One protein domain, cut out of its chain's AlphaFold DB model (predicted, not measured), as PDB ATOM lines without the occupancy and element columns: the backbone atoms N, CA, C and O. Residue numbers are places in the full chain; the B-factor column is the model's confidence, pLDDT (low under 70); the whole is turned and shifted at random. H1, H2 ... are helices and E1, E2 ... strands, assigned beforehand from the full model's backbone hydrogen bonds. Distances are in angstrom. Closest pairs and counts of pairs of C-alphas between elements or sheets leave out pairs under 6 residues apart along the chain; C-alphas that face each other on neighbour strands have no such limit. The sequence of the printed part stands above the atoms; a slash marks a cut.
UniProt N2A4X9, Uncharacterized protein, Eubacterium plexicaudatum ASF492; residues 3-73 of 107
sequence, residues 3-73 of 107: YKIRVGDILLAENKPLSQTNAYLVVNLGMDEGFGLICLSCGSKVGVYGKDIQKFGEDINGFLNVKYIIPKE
ATOM      1  N   TYR A   3     191.788 181.178 128.037       66.31
ATOM      2  CA  TYR A   3     193.047 180.599 127.575       66.31
ATOM      3  C   TYR A   3     194.179 181.022 128.498       66.31
ATOM      4  O   TYR A   3     194.333 182.215 128.739       66.31
ATOM      5  N   LYS A   4     194.984 180.061 128.966       76.81
ATOM      6  CA  LYS A   4     196.163 180.306 129.805       76.81
ATOM      7  C   LYS A   4     197.405 180.456 128.920       76.81
ATOM      8  O   LYS A   4     197.871 179.466 128.367       76.81
ATOM      9  N   ILE A   5     197.936 181.671 128.789       83.00
ATOM     10  CA  ILE A   5     199.209 181.936 128.098       83.00
ATOM     11  C   ILE A   5     200.363 181.710 129.071       83.00
ATOM     12  O   ILE A   5     200.379 182.324 130.140       83.00
ATOM     13  N   ARG A   6     201.333 180.873 128.681       84.69
ATOM     14  CA  ARG A   6     202.508 180.522 129.488       84.69
ATOM     15  C   ARG A   6     203.812 180.859 128.782       84.69
ATOM     16  O   ARG A   6     203.886 180.968 127.559       84.69
ATOM     17  N   VAL A   7     204.882 180.957 129.566       84.62
ATOM     18  CA  VAL A   7     206.239 181.034 129.017       84.62
ATOM     19  C   VAL A   7     206.529 179.799 128.169       84.62
ATOM     20  O   VAL A   7     206.315 178.667 128.608       84.62
ATOM     21  N   GLY A   8     207.048 180.040 126.966       87.31
ATOM     22  CA  GLY A   8     207.313 179.039 125.939       87.31
ATOM     23  C   GLY A   8     206.187 178.886 124.918       87.31
ATOM     24  O   GLY A   8     206.443 178.328 123.852       87.31
ATOM     25  N   ASP A   9     204.978 179.382 125.200       90.31
ATOM     26  CA  ASP A   9     203.887 179.354 124.227       90.31
ATOM     27  C   ASP A   9     204.156 180.350 123.087       90.31
ATOM     28  O   ASP A   9     204.776 181.409 123.269       90.31
ATOM     29  N   ILE A  10     203.669 180.009 121.893       92.88
ATOM     30  CA  ILE A  10     203.741 180.868 120.711       92.88
ATOM     31  C   ILE A  10     202.355 181.437 120.428       92.88
ATOM     32  O   ILE A  10     201.387 180.706 120.235       92.88
ATOM     33  N   LEU A  11     202.269 182.758 120.346       92.31
ATOM     34  CA  LEU A  11     201.058 183.489 120.010       92.31
ATOM     35  C   LEU A  11     201.072 183.819 118.520       92.31
ATOM     36  O   LEU A  11     201.929 184.574 118.060       92.31
ATOM     37  N   LEU A  12     200.104 183.310 117.765       92.88
ATOM     38  CA  LEU A  12     199.803 183.835 116.438       92.88
ATOM     39  C   LEU A  12     198.873 185.028 116.622       92.88
ATOM     40  O   LEU A  12     197.697 184.856 116.944       92.88
ATOM     41  N   ALA A  13     199.390 186.237 116.442       90.94
ATOM     42  CA  ALA A  13     198.650 187.452 116.744       90.94
ATOM     43  C   ALA A  13     198.782 188.494 115.638       90.94
ATOM     44  O   ALA A  13     199.813 188.632 114.984       90.94
ATOM     45  N   GLU A  14     197.712 189.253 115.447       89.94
ATOM     46  CA  GLU A  14     197.730 190.456 114.625       89.94
ATOM     47  C   GLU A  14     198.236 191.638 115.458       89.94
ATOM     48  O   GLU A  14     197.635 192.004 116.468       89.94
ATOM     49  N   ASN A  15     199.338 192.237 115.020       88.38
ATOM     50  CA  ASN A  15     199.854 193.495 115.531       88.38
ATOM     51  C   ASN A  15     199.033 194.640 114.942       88.38
ATOM     52  O   ASN A  15     199.193 194.974 113.766       88.38
ATOM     53  N   LYS A  16     198.145 195.229 115.751       86.56
ATOM     54  CA  LYS A  16     197.233 196.288 115.296       86.56
ATOM     55  C   LYS A  16     197.984 197.513 114.743       86.56
ATOM     56  O   LYS A  16     197.625 197.934 113.646       86.56
ATOM     57  N   PRO A  17     199.028 198.058 115.410       85.62
ATOM     58  CA  PRO A  17     199.789 199.194 114.876       85.62
ATOM     59  C   PRO A  17     200.393 198.965 113.487       85.62
ATOM     60  O   PRO A  17     200.461 199.896 112.690       85.62
ATOM     61  N   LEU A  18     200.838 197.740 113.201       85.25
ATOM     62  CA  LEU A  18     201.509 197.400 111.944       85.25
ATOM     63  C   LEU A  18     200.578 196.758 110.907       85.25
ATOM     64  O   LEU A  18     201.007 196.541 109.778       85.25
ATOM     65  N   SER A  19     199.327 196.449 111.270       87.00
ATOM     66  CA  SER A  19     198.356 195.719 110.440       87.00
ATOM     67  C   SER A  19     198.935 194.423 109.845       87.00
ATOM     68  O   SER A  19     198.801 194.122 108.661       87.00
ATOM     69  N   GLN A  20     199.641 193.654 110.679       87.88
ATOM     70  CA  GLN A  20     200.347 192.437 110.269       87.88
ATOM     71  C   GLN A  20     200.134 191.309 111.270       87.88
ATOM     72  O   GLN A  20     200.209 191.520 112.478       87.88
ATOM     73  N   THR A  21     199.933 190.089 110.774       91.12
ATOM     74  CA  THR A  21     199.929 188.882 111.607       91.12
ATOM     75  C   THR A  21     201.333 188.302 111.701       91.12
ATOM     76  O   THR A  21     201.970 188.050 110.684       91.12
ATOM     77  N   ASN A  22     201.798 188.072 112.926       93.00
ATOM     78  CA  ASN A  22     203.100 187.485 113.221       93.00
ATOM     79  C   ASN A  22     202.981 186.436 114.331       93.00
ATOM     80  O   ASN A  22     201.964 186.338 115.022       93.00
ATOM     81  N   ALA A  23     204.051 185.663 114.494       94.06
ATOM     82  CA  ALA A  23     204.217 184.753 115.612       94.06
ATOM     83  C   ALA A  23     205.094 185.401 116.691       94.06
ATOM     84  O   ALA A  23     206.156 185.955 116.390       94.06
ATOM     85  N   TYR A  24     204.656 185.310 117.942       92.75
ATOM     86  CA  TYR A  24     205.338 185.876 119.099       92.75
ATOM     87  C   TYR A  24     205.614 184.789 120.125       92.75
ATOM     88  O   TYR A  24     204.699 184.075 120.518       92.75
ATOM     89  N   LEU A  25     206.858 184.665 120.572       92.31
ATOM     90  CA  LEU A  25     207.233 183.759 121.651       92.31
ATOM     91  C   LEU A  25     207.136 184.487 122.989       92.31
ATOM     92  O   LEU A  25     207.737 185.553 123.159       92.31
ATOM     93  N   VAL A  26     206.422 183.885 123.937       89.38
ATOM     94  CA  VAL A  26     206.420 184.329 125.332       89.38
ATOM     95  C   VAL A  26     207.680 183.804 126.007       89.38
ATOM     96  O   VAL A  26     207.912 182.597 126.058       89.38
ATOM     97  N   VAL A  27     208.502 184.704 126.534       86.94
ATOM     98  CA  VAL A  27     209.784 184.370 127.164       86.94
ATOM     99  C   VAL A  27     209.853 184.894 128.593       86.94
ATOM    100  O   VAL A  27     209.233 185.899 128.926       86.94
ATOM    101  N   ASN A  28     210.649 184.227 129.426       82.19
ATOM    102  CA  ASN A  28     211.173 184.800 130.662       82.19
ATOM    103  C   ASN A  28     212.642 185.165 130.406       82.19
ATOM    104  O   ASN A  28     213.426 184.328 129.959       82.19
ATOM    105  N   LEU A  29     212.983 186.425 130.637       75.81
ATOM    106  CA  LEU A  29     214.283 187.043 130.406       75.81
ATOM    107  C   LEU A  29     215.143 187.099 131.689       75.81
ATOM    108  O   LEU A  29     216.268 187.589 131.643       75.81
ATOM    109  N   GLY A  30     214.657 186.564 132.816       70.19
ATOM    110  CA  GLY A  30     215.374 186.491 134.095       70.19
ATOM    111  C   GLY A  30     214.959 187.567 135.103       70.19
ATOM    112  O   GLY A  30     214.056 188.357 134.850       70.19
ATOM    113  N   MET A  31     215.616 187.593 136.269       64.06
ATOM    114  CA  MET A  31     215.147 188.317 137.470       64.06
ATOM    115  C   MET A  31     214.925 189.830 137.278       64.06
ATOM    116  O   MET A  31     214.024 190.371 137.921       64.06
ATOM    117  N   ASP A  32     215.681 190.482 136.384       64.69
ATOM    118  CA  ASP A  32     215.613 191.937 136.167       64.69
ATOM    119  C   ASP A  32     214.739 192.345 134.963       64.69
ATOM    120  O   ASP A  32     214.092 193.390 134.996       64.69
ATOM    121  N   GLU A  33     214.678 191.524 133.905       65.12
ATOM    122  CA  GLU A  33     213.880 191.802 132.693       65.12
ATOM    123  C   GLU A  33     212.497 191.115 132.716       65.12
ATOM    124  O   GLU A  33     211.581 191.541 132.009       65.12
ATOM    125  N   GLY A  34     212.322 190.088 133.553       74.75
ATOM    126  CA  GLY A  34     211.089 189.325 133.754       74.75
ATOM    127  C   GLY A  34     210.471 188.801 132.459       74.75
ATOM    128  O   GLY A  34     211.163 188.184 131.655       74.75
ATOM    129  N   PHE A  35     209.172 188.990 132.239       78.69
ATOM    130  CA  PHE A  35     208.488 188.458 131.056       78.69
ATOM    131  C   PHE A  35     208.696 189.322 129.811       78.69
ATOM    132  O   PHE A  35     208.812 190.545 129.885       78.69
ATOM    133  N   GLY A  36     208.691 188.688 128.640       85.81
ATOM    134  CA  GLY A  36     208.825 189.375 127.363       85.81
ATOM    135  C   GLY A  36     208.096 188.691 126.213       85.81
ATOM    136  O   GLY A  36     207.753 187.510 126.273       85.81
ATOM    137  N   LEU A  37     207.893 189.458 125.142       88.94
ATOM    138  CA  LEU A  37     207.387 188.976 123.857       88.94
ATOM    139  C   LEU A  37     208.449 189.186 122.789       88.94
ATOM    140  O   LEU A  37     208.877 190.316 122.548       88.94
ATOM    141  N   ILE A  38     208.852 188.106 122.127       90.69
ATOM    142  CA  ILE A  38     209.803 188.158 121.014       90.69
ATOM    143  C   ILE A  38     209.069 187.850 119.716       90.69
ATOM    144  O   ILE A  38     208.432 186.807 119.594       90.69
ATOM    145  N   CYS A  39     209.176 188.735 118.725       91.62
ATOM    146  CA  CYS A  39     208.689 188.460 117.377       91.62
ATOM    147  C   CYS A  39     209.569 187.391 116.723       91.62
ATOM    148  O   CYS A  39     210.759 187.616 116.506       91.62
ATOM    149  N   LEU A  40     208.996 186.246 116.360       92.94
ATOM    150  CA  LEU A  40     209.744 185.159 115.722       92.94
ATOM    151  C   LEU A  40     210.151 185.481 114.278       92.94
ATOM    152  O   LEU A  40     211.105 184.898 113.773       92.94
ATOM    153  N   SER A  41     209.471 186.427 113.624       88.38
ATOM    154  CA  SER A  41     209.773 186.822 112.244       88.38
ATOM    155  C   SER A  41     211.052 187.661 112.130       88.38
ATOM    156  O   SER A  41     211.786 187.526 111.155       88.38
ATOM    157  N   CYS A  42     211.321 188.549 113.096       89.25
ATOM    158  CA  CYS A  42     212.442 189.500 113.027       89.25
ATOM    159  C   CYS A  42     213.347 189.520 114.269       89.25
ATOM    160  O   CYS A  42     214.325 190.264 114.297       89.25
ATOM    161  N   GLY A  43     213.035 188.730 115.297       88.81
ATOM    162  CA  GLY A  43     213.810 188.638 116.536       88.81
ATOM    163  C   GLY A  43     213.676 189.840 117.474       88.81
ATOM    164  O   GLY A  43     214.361 189.885 118.495       88.81
ATOM    165  N   SER A  44     212.823 190.822 117.165       87.38
ATOM    166  CA  SER A  44     212.663 192.003 118.016       87.38
ATOM    167  C   SER A  44     211.989 191.660 119.347       87.38
ATOM    168  O   SER A  44     211.027 190.889 119.397       87.38
ATOM    169  N   LYS A  45     212.473 192.280 120.432       86.56
ATOM    170  CA  LYS A  45     211.757 192.339 121.712       86.56
ATOM    171  C   LYS A  45     210.614 193.345 121.552       86.56
ATOM    172  O   LYS A  45     210.856 194.541 121.419       86.56
ATOM    173  N   VAL A  46     209.386 192.850 121.496       82.00
ATOM    174  CA  VAL A  46     208.169 193.648 121.265       82.00
ATOM    175  C   VAL A  46     207.688 194.290 122.560       82.00
ATOM    176  O   VAL A  46     207.165 195.397 122.544       82.00
ATOM    177  N   GLY A  47     207.923 193.613 123.681       81.50
ATOM    178  CA  GLY A  47     207.674 194.139 125.011       81.50
ATOM    179  C   GLY A  47     208.527 193.410 126.039       81.50
ATOM    180  O   GLY A  47     208.789 192.212 125.896       81.50
ATOM    181  N   VAL A  48     208.978 194.158 127.043       83.31
ATOM    182  CA  VAL A  48     209.679 193.666 128.232       83.31
ATOM    183  C   VAL A  48     208.906 194.202 129.428       83.31
ATOM    184  O   VAL A  48     208.699 195.411 129.544       83.31
ATOM    185  N   TYR A  49     208.432 193.294 130.267       78.88
ATOM    186  CA  TYR A  49     207.387 193.557 131.250       78.88
ATOM    187  C   TYR A  49     207.873 193.399 132.687       78.88
ATOM    188  O   TYR A  49     207.161 193.773 133.615       78.88
ATOM    189  N   GLY A  50     209.079 192.869 132.920       77.44
ATOM    190  CA  GLY A  50     209.510 192.566 134.280       77.44
ATOM    191  C   GLY A  50     208.523 191.597 134.938       77.44
ATOM    192  O   GLY A  50     208.103 190.609 134.335       77.44
ATOM    193  N   LYS A  51     208.107 191.912 136.166       75.50
ATOM    194  CA  LYS A  51     207.058 191.176 136.893       75.50
ATOM    195  C   LYS A  51     205.649 191.749 136.670       75.50
ATOM    196  O   LYS A  51     204.708 191.311 137.327       75.50
ATOM    197  N   ASP A  52     205.495 192.730 135.777       79.44
ATOM    198  CA  ASP A  52     204.222 193.407 135.517       79.44
ATOM    199  C   ASP A  52     203.332 192.594 134.565       79.44
ATOM    200  O   ASP A  52     203.208 192.825 133.361       79.44
ATOM    201  N   ILE A  53     202.717 191.592 135.175       75.38
ATOM    202  CA  ILE A  53     201.747 190.673 134.591       75.38
ATOM    203  C   ILE A  53     200.519 191.397 134.028       75.38
ATOM    204  O   ILE A  53     199.988 190.998 132.988       75.38
ATOM    205  N   GLN A  54     200.054 192.445 134.713       80.25
ATOM    206  CA  GLN A  54     198.863 193.179 134.295       80.25
ATOM    207  C   GLN A  54     199.141 193.912 132.994       80.25
ATOM    208  O   GLN A  54     198.402 193.731 132.030       80.25
ATOM    209  N   LYS A  55     200.265 194.630 132.924       81.25
ATOM    210  CA  LYS A  55     200.682 195.318 131.706       81.25
ATOM    211  C   LYS A  55     200.925 194.361 130.543       81.25
ATOM    212  O   LYS A  55     200.566 194.673 129.414       81.25
ATOM    213  N   PHE A  56     201.487 193.178 130.799       82.00
ATOM    214  CA  PHE A  56     201.602 192.137 129.774       82.00
ATOM    215  C   PHE A  56     200.231 191.725 129.223       82.00
ATOM    216  O   PHE A  56     200.055 191.625 128.009       82.00
ATOM    217  N   GLY A  57     199.244 191.525 130.100       79.44
ATOM    218  CA  GLY A  57     197.880 191.205 129.687       79.44
ATOM    219  C   GLY A  57     197.179 192.340 128.944       79.44
ATOM    220  O   GLY A  57     196.514 192.092 127.938       79.44
ATOM    221  N   GLU A  58     197.362 193.581 129.392       82.12
ATOM    222  CA  GLU A  58     196.860 194.779 128.718       82.12
ATOM    223  C   GLU A  58     197.465 194.941 127.330       82.12
ATOM    224  O   GLU A  58     196.734 195.224 126.390       82.12
ATOM    225  N   ASP A  59     198.764 194.718 127.170       80.00
ATOM    226  CA  ASP A  59     199.458 194.847 125.892       80.00
ATOM    227  C   ASP A  59     199.078 193.733 124.915       80.00
ATOM    228  O   ASP A  59     198.821 193.997 123.733       80.00
ATOM    229  N   ILE A  60     198.959 192.497 125.419       82.00
ATOM    230  CA  ILE A  60     198.396 191.391 124.650       82.00
ATOM    231  C   ILE A  60     196.993 191.768 124.185       82.00
ATOM    232  O   ILE A  60     196.757 191.831 122.991       82.00
ATOM    233  N   ASN A  61     196.065 192.111 125.074       75.88
ATOM    234  CA  ASN A  61     194.692 192.432 124.667       75.88
ATOM    235  C   ASN A  61     194.584 193.744 123.860       75.88
ATOM    236  O   ASN A  61     193.702 193.915 123.008       75.88
ATOM    237  N   GLY A  62     195.507 194.663 124.110       78.12
ATOM    238  CA  GLY A  62     195.567 196.010 123.573       78.12
ATOM    239  C   GLY A  62     196.044 196.016 122.135       78.12
ATOM    240  O   GLY A  62     195.246 196.288 121.232       78.12
ATOM    241  N   PHE A  63     197.321 195.706 121.891       79.00
ATOM    242  CA  PHE A  63     197.916 195.813 120.555       79.00
ATOM    243  C   PHE A  63     198.088 194.475 119.822       79.00
ATOM    244  O   PHE A  63     198.194 194.501 118.593       79.00
ATOM    245  N   LEU A  64     198.061 193.324 120.514       84.06
ATOM    246  CA  LEU A  64     198.139 191.993 119.892       84.06
ATOM    247  C   LEU A  64     196.786 191.275 119.857       84.06
ATOM    248  O   LEU A  64     196.371 190.577 120.773       84.06
ATOM    249  N   ASN A  65     196.102 191.290 118.721       85.88
ATOM    250  CA  ASN A  65     194.919 190.448 118.575       85.88
ATOM    251  C   ASN A  65     195.307 188.968 118.342       85.88
ATOM    252  O   ASN A  65     195.369 188.516 117.197       85.88
ATOM    253  N   VAL A  66     195.576 188.231 119.429       87.81
ATOM    254  CA  VAL A  66     195.945 186.797 119.473       87.81
ATOM    255  C   VAL A  66     194.890 185.907 118.812       87.81
ATOM    256  O   VAL A  66     193.873 185.582 119.398       87.81
ATOM    257  N   LYS A  67     195.115 185.450 117.588       87.81
ATOM    258  CA  LYS A  67     194.175 184.566 116.885       87.81
ATOM    259  C   LYS A  67     194.267 183.119 117.366       87.81
ATOM    260  O   LYS A  67     193.255 182.428 117.386       87.81
ATOM    261  N   TYR A  68     195.472 182.670 117.711       89.25
ATOM    262  CA  TYR A  68     195.742 181.289 118.102       89.25
ATOM    263  C   TYR A  68     196.937 181.215 119.057       89.25
ATOM    264  O   TYR A  68     197.841 182.051 118.983       89.25
ATOM    265  N   ILE A  69     196.945 180.207 119.924       90.44
ATOM    266  CA  ILE A  69     198.043 179.908 120.845       90.44
ATOM    267  C   ILE A  69     198.533 178.505 120.516       90.44
ATOM    268  O   ILE A  69     197.739 177.570 120.512       90.44
ATOM    269  N   ILE A  70     199.827 178.369 120.239       92.00
ATOM    270  CA  ILE A  70     200.504 177.081 120.106       92.00
ATOM    271  C   ILE A  70     201.189 176.797 121.449       92.00
ATOM    272  O   ILE A  70     202.150 177.499 121.789       92.00
ATOM    273  N   PRO A  71     200.719 175.803 122.219       90.62
ATOM    274  CA  PRO A  71     201.356 175.397 123.460       90.62
ATOM    275  C   PRO A  71     202.793 174.923 123.227       90.62
ATOM    276  O   PRO A  71     203.085 174.234 122.244       90.62
ATOM    277  N   LYS A  72     203.702 175.233 124.155       88.75
ATOM    278  CA  LYS A  72     205.099 174.761 124.091       88.75
ATOM    279  C   LYS A  72     205.231 173.240 123.969       88.75
ATOM    280  O   LYS A  72     206.186 172.750 123.365       88.75
ATOM    281  N   GLU A  73     204.284 172.488 124.525       90.56
ATOM    282  CA  GLU A  73     204.232 171.031 124.449       90.56
ATOM    283  C   GLU A  73     204.067 170.554 123.003       90.56
ATOM    284  O   GLU A  73     204.795 169.657 122.585       90.56
TER     285      GLU A  73
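Overview. This is residues 3 to 73 of the 107 residues of an uncharacterized protein of Eubacterium plexicaudatum ASF492 (UniProt N2A4X9). One strongly twisted, curled sheet of five strands has the single helix H1 packed over one face, near both edge strands E5 and E6. The short strand E1 lies off the sheet, near E6. The printed part has 71 residues, with named elements in the order E1, E2, E3, E4, E5, H1, E6, and the sheet runs E5, E4, E3, E2, E6, all antiparallel. The class is mixed, helices and strands; the whole is compact, with a radius of gyration of the C-alphas of 11.1 A and spans of 32 by 28 by 24 A.

Along the chain. In the sheet, E3 is residues 20 to 28, 24.3 A long, E2 residues 10 to 15, 14.2 A, E4 residues 35 to 39, 13.7 A, E5 residues 45 to 50, 12.8 A, and E6 residues 64 to 70, 15.1 A. H1 is residues 53 to 63, 15.4 A, and E1 residues 3 to 5, 6.3 A. C-alpha 3 is at (193.047, 180.599, 127.575) and C-alpha 70 at (200.504, 177.081, 120.106).

Arrangement. E2, E3, E4 and E5 form a meander, each strand the antiparallel neighbour of the one before. N 11 and O 24 of hairpin E2 and E3 are 2.8 A apart, N 27 and O 36 of hairpin E3 and E4 2.9 A, and N 46 and O 37 of hairpin E4 and E5 2.8 A. Across E2 and E6, antiparallel at 158 degrees, N 12 and O 68 are 2.9 A apart. H1 is on the sheet, making two layers, a helix on one face of a sheet; its closest C-alphas to E5 are Tyr 49 and Phe 56, 6.1 A. Every O i to N i+4 pair of H1 is within hydrogen-bond range. E1 pairs with no named strand.

Size, cuts and confidence. The farthest C-alphas, Ser 19 and Met 31, are 32.7 A apart. The printed part has no cut and no long link. pLDDT is under 70 at residue 3 and residues 31 to 33.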